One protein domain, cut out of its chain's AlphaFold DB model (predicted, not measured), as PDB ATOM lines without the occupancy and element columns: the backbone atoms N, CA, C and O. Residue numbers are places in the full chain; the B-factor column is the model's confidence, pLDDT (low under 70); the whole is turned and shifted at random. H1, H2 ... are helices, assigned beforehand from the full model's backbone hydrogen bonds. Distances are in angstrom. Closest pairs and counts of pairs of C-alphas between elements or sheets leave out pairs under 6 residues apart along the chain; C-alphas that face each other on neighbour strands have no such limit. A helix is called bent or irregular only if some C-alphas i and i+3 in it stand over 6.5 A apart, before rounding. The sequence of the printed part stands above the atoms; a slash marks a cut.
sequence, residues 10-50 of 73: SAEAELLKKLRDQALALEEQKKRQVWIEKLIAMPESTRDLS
ATOM      1  N   SER A  10     185.201 105.274  79.178       82.56
ATOM      2  CA  SER A  10     185.627 106.108  80.303       82.56
ATOM      3  C   SER A  10     184.531 106.132  81.376       82.56
ATOM      4  O   SER A  10     183.346 105.984  81.064       82.56
ATOM      5  N   ALA A  11     184.902 106.373  82.636       86.75
ATOM      6  CA  ALA A  11     183.943 106.476  83.742       86.75
ATOM      7  C   ALA A  11     182.824 107.505  83.461       86.75
ATOM      8  O   ALA A  11     181.670 107.304  83.835       86.75
ATOM      9  N   GLU A  12     183.151 108.579  82.741       87.06
ATOM     10  CA  GLU A  12     182.191 109.580  82.270       87.06
ATOM     11  C   GLU A  12     181.206 109.002  81.243       87.06
ATOM     12  O   GLU A  12     179.997 109.186  81.367       87.06
ATOM     13  N   ALA A  13     181.693 108.243  80.259       89.06
ATOM     14  CA  ALA A  13     180.836 107.609  79.264       89.06
ATOM     15  C   ALA A  13     179.929 106.527  79.880       89.06
ATOM     16  O   ALA A  13     178.777 106.376  79.465       89.06
ATOM     17  N   GLU A  14     180.398 105.808  80.903       91.12
ATOM     18  CA  GLU A  14     179.554 104.888  81.675       91.12
ATOM     19  C   GLU A  14     178.470 105.617  82.472       91.12
ATOM     20  O   GLU A  14     177.322 105.162  82.510       91.12
ATOM     21  N   LEU A  15     178.807 106.753  83.085       92.75
ATOM     22  CA  LEU A  15     177.849 107.581  83.811       92.75
ATOM     23  C   LEU A  15     176.768 108.125  82.869       92.75
ATOM     24  O   LEU A  15     175.580 107.979  83.153       92.75
ATOM     25  N   LEU A  16     177.162 108.673  81.718       94.19
ATOM     26  CA  LEU A  16     176.230 109.163  80.698       94.19
ATOM     27  C   LEU A  16     175.311 108.051  80.186       94.19
ATOM     28  O   LEU A  16     174.106 108.261  80.034       94.19
ATOM     29  N   LYS A  17     175.852 106.845  79.978       94.38
ATOM     30  CA  LYS A  17     175.053 105.673  79.609       94.38
ATOM     31  C   LYS A  17     174.014 105.349  80.686       94.38
ATOM     32  O   LYS A  17     172.844 105.194  80.352       94.38
ATOM     33  N   LYS A  18     174.412 105.294  81.962       95.38
ATOM     34  CA  LYS A  18     173.491 105.026  83.082       95.38
ATOM     35  C   LYS A  18     172.373 106.063  83.163       95.38
ATOM     36  O   LYS A  18     171.216 105.680  83.301       95.38
ATOM     37  N   LEU A  19     172.697 107.350  83.035       96.44
ATOM     38  CA  LEU A  19     171.705 108.430  83.075       96.44
ATOM     39  C   LEU A  19     170.710 108.335  81.913       96.44
ATOM     40  O   LEU A  19     169.505 108.477  82.114       96.44
ATOM     41  N   ARG A  20     171.196 108.036  80.704       96.62
ATOM     42  CA  ARG A  20     170.333 107.792  79.544       96.62
ATOM     43  C   ARG A  20     169.413 106.594  79.776       96.62
ATOM     44  O   ARG A  20     168.216 106.689  79.526       96.62
ATOM     45  N   ASP A  21     169.962 105.479  80.249       97.19
ATOM     46  CA  ASP A  21     169.195 104.253  80.479       97.19
ATOM     47  C   ASP A  21     168.117 104.475  81.562       97.19
ATOM     48  O   ASP A  21     166.987 104.014  81.414       97.19
ATOM     49  N   GLN A  22     168.417 105.266  82.601       97.06
ATOM     50  CA  GLN A  22     167.438 105.697  83.606       97.06
ATOM     51  C   GLN A  22     166.334 106.579  83.013       97.06
ATOM     52  O   GLN A  22     165.159 106.369  83.315       97.06
ATOM     53  N   ALA A  23     166.687 107.545  82.161       96.25
ATOM     54  CA  ALA A  23     165.710 108.417  81.512       96.25
ATOM     55  C   ALA A  23     164.736 107.616  80.632       96.25
ATOM     56  O   ALA A  23     163.524 107.814  80.723       96.25
ATOM     57  N   LEU A  24     165.254 106.657  79.855       97.44
ATOM     58  CA  LEU A  24     164.441 105.753  79.038       97.44
ATOM     59  C   LEU A  24     163.521 104.878  79.897       97.44
ATOM     60  O   LEU A  24     162.336 104.749  79.598       97.44
ATOM     61  N   ALA A  25     164.036 104.310  80.992       97.19
ATOM     62  CA  ALA A  25     163.232 103.496  81.899       97.19
ATOM     63  C   ALA A  25     162.068 104.295  82.508       97.19
ATOM     64  O   ALA A  25     160.945 103.795  82.588       97.19
ATOM     65  N   LEU A  26     162.322 105.548  82.891       97.62
ATOM     66  CA  LEU A  26     161.319 106.437  83.465       97.62
ATOM     67  C   LEU A  26     160.262 106.860  82.435       97.62
ATOM     68  O   LEU A  26     159.078 106.943  82.759       97.62
ATOM     69  N   GLU A  27     160.664 107.105  81.189       97.31
ATOM     70  CA  GLU A  27     159.736 107.406  80.098       97.31
ATOM     71  C   GLU A  27     158.818 106.212  79.797       97.31
ATOM     72  O   GLU A  27     157.596 106.361  79.734       97.31
ATOM     73  N   GLU A  28     159.384 105.010  79.690       97.31
ATOM     74  CA  GLU A  28     158.615 103.782  79.478       97.31
ATOM     75  C   GLU A  28     157.671 103.487  80.646       97.31
ATOM     76  O   GLU A  28     156.531 103.068  80.439       97.31
ATOM     77  N   GLN A  29     158.095 103.747  81.885       97.50
ATOM     78  CA  GLN A  29     157.222 103.626  83.051       97.50
ATOM     79  C   GLN A  29     156.025 104.583  82.964       97.50
ATOM     80  O   GLN A  29     154.895 104.164  83.216       97.50
ATOM     81  N   LYS A  30     156.237 105.838  82.546       97.38
ATOM     82  CA  LYS A  30     155.144 106.803  82.332       97.38
ATOM     83  C   LYS A  30     154.175 106.341  81.243       97.38
ATOM     84  O   LYS A  30     152.966 106.413  81.443       97.38
ATOM     85  N   LYS A  31     154.678 105.820  80.119       97.56
ATOM     86  CA  LYS A  31     153.829 105.272  79.043       97.56
ATOM     87  C   LYS A  31     152.964 104.116  79.544       97.56
ATOM     88  O   LYS A  31     151.760 104.108  79.297       97.56
ATOM     89  N   ARG A  32     153.557 103.180  80.293       96.69
ATOM     90  CA  ARG A  32     152.828 102.059  80.907       96.69
ATOM     91  C   ARG A  32     151.733 102.541  81.849       96.69
ATOM     92  O   ARG A  32     150.621 102.034  81.772       96.69
ATOM     93  N   GLN A  33     152.028 103.535  82.684       97.50
ATOM     94  CA  GLN A  33     151.048 104.111  83.600       97.50
ATOM     95  C   GLN A  33     149.842 104.688  82.843       97.50
ATOM     96  O   GLN A  33     148.704 104.336  83.140       97.50
ATOM     97  N   VAL A  34     150.091 105.477  81.793       97.06
ATOM     98  CA  VAL A  34     149.031 106.034  80.937       97.06
ATOM     99  C   VAL A  34     148.209 104.933  80.261       97.06
ATOM    100  O   VAL A  34     146.993 105.055  80.137       97.06
ATOM    101  N   TRP A  35     148.840 103.850  79.803       95.44
ATOM    102  CA  TRP A  35     148.106 102.720  79.230       95.44
ATOM    103  C   TRP A  35     147.226 102.012  80.254       95.44
ATOM    104  O   TRP A  35     146.081 101.704  79.935       95.44
ATOM    105  N   ILE A  36     147.716 101.798  81.473       95.00
ATOM    106  CA  ILE A  36     146.925 101.202  82.555       95.00
ATOM    107  C   ILE A  36     145.711 102.079  82.869       95.00
ATOM    108  O   ILE A  36     144.596 101.573  82.929       95.00
ATOM    109  N   GLU A  37     145.904 103.389  83.006       95.31
ATOM    110  CA  GLU A  37     144.811 104.335  83.257       95.31
ATOM    111  C   GLU A  37     143.762 104.301  82.144       95.31
ATOM    112  O   GLU A  37     142.567 104.246  82.424       95.31
ATOM    113  N   LYS A  38     144.200 104.249  80.880       92.12
ATOM    114  CA  LYS A  38     143.292 104.101  79.737       92.12
ATOM    115  C   LYS A  38     142.512 102.793  79.787       92.12
ATOM    116  O   LYS A  38     141.311 102.828  79.566       92.12
ATOM    117  N   LEU A  39     143.169 101.672  80.088       87.56
ATOM    118  CA  LEU A  39     142.517 100.364  80.210       87.56
ATOM    119  C   LEU A  39     141.495 100.339  81.352       87.56
ATOM    120  O   LEU A  39     140.430  99.750  81.205       87.56
ATOM    121  N   ILE A  40     141.797 100.985  82.479       88.38
ATOM    122  CA  ILE A  40     140.864 101.106  83.609       88.38
ATOM    123  C   ILE A  40     139.665 101.979  83.232       88.38
ATOM    124  O   ILE A  40     138.543 101.657  83.606       88.38
ATOM    125  N   ALA A  41     139.894 103.061  82.486       89.38
ATOM    126  CA  ALA A  41     138.849 103.973  82.029       89.38
ATOM    127  C   ALA A  41     138.020 103.430  80.848       89.38
ATOM    128  O   ALA A  41     137.087 104.105  80.408       89.38
ATOM    129  N   MET A  42     138.349 102.250  80.307       86.44
ATOM    130  CA  MET A  42     137.554 101.647  79.239       86.44
ATOM    131  C   MET A  42     136.147 101.285  79.747       86.44
ATOM    132  O   MET A  42     136.021 100.726  80.839       86.44
ATOM    133  N   PRO A  43     135.086 101.569  78.966       83.75
ATOM    134  CA  PRO A  43     133.719 101.220  79.334       83.75
ATOM    135  C   PRO A  43     133.549  99.722  79.586       83.75
ATOM    136  O   PRO A  43     134.137  98.895  78.884       83.75
ATOM    137  N   GLU A  44     132.674  99.362  80.523       73.12
ATOM    138  CA  GLU A  44     132.389  97.960  80.862       73.12
ATOM    139  C   GLU A  44     131.916  97.145  79.649       73.12
ATOM    140  O   GLU A  44     132.291  95.987  79.516       73.12
ATOM    141  N   SER A  45     131.229  97.773  78.689       69.88
ATOM    142  CA  SER A  45     130.814  97.146  77.424       69.88
ATOM    143  C   SER A  45     131.971  96.651  76.548       69.88
ATOM    144  O   SER A  45     131.788  95.746  75.747       69.88
ATOM    145  N   THR A  46     133.168  97.225  76.692       67.19
ATOM    146  CA  THR A  46     134.390  96.746  76.016       67.19
ATOM    147  C   THR A  46     135.173  95.725  76.842       67.19
ATOM    148  O   THR A  46     136.114  95.112  76.342       67.19
ATOM    149  N   ARG A  47     134.795  95.549  78.111       63.31
ATOM    150  CA  ARG A  47     135.390  94.603  79.061       63.31
ATOM    151  C   ARG A  47     134.574  93.315  79.166       63.31
ATOM    152  O   ARG A  47     135.115  92.283  79.557       63.31
ATOM    153  N   ASP A  48     133.293  93.387  78.820       65.31
ATOM    154  CA  ASP A  48     132.356  92.284  78.923       65.31
ATOM    155  C   ASP A  48     132.415  91.364  77.695       65.31
ATOM    156  O   ASP A  48     131.693  91.513  76.711       65.31
ATOM    157  N   LEU A  49     133.309  90.376  77.768       63.81
ATOM    158  CA  LEU A  49     133.438  89.316  76.765       63.81
ATOM    159  C   LEU A  49     132.216  88.384  76.721       63.81
ATOM    160  O   LEU A  49     132.108  87.586  75.792       63.81
ATOM    161  N   SER A  50     131.303  88.466  77.699       62.62
ATOM    162  CA  SER A  50     130.084  87.649  77.711       62.62
ATOM    163  C   SER A  50     129.065  88.081  76.651       62.62
ATOM    164  O   SER A  50     128.164  87.311  76.325       62.62
TER     165      SER A  50
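This is residues 10 to 50 of the 73 residues of an uncharacterized protein of Chlamydia abortus (UniProt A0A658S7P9). One long, single helix, H1, makes most of the length of a thin rod, 43.4 A of a span of 58 A, and a tight link leads from its far end to the one-turn helix H2 and a short tail, residues 48 to 50. Nothing folds back along H1: residues 10 to 38 stand free. The printed part has 41 residues with two named helices, H1 then H2, and no named strand; its class is all helix. It is extended, with a radius of gyration of the C-alphas of 17.9 A and spans of 58 by 14 by 6 A.

Find C-alpha 11 at (183.943, 106.476, 83.742); from there H1, residues 11 to 40, runs 43.4 A to C-alpha 40 at (140.864, 101.106, 83.609). Look next at H2, residues 44 to 47, which ends at C-alpha 47 at (135.390, 94.603, 79.061).

H1 and H2 are apart, joined by a tight link of 3 residues. In H1, which is not bent, every O i to N i+4 pair is within hydrogen-bond range; H2 is too short for such a pair, but its one O i to N i+3 pair is within range.

The C-alphas of Ser 10 and Ser 50, the two farthest apart, are 58.6 A from each other. The printed part has no cut. In the B-factor column, residues 45 to 50 are under 70.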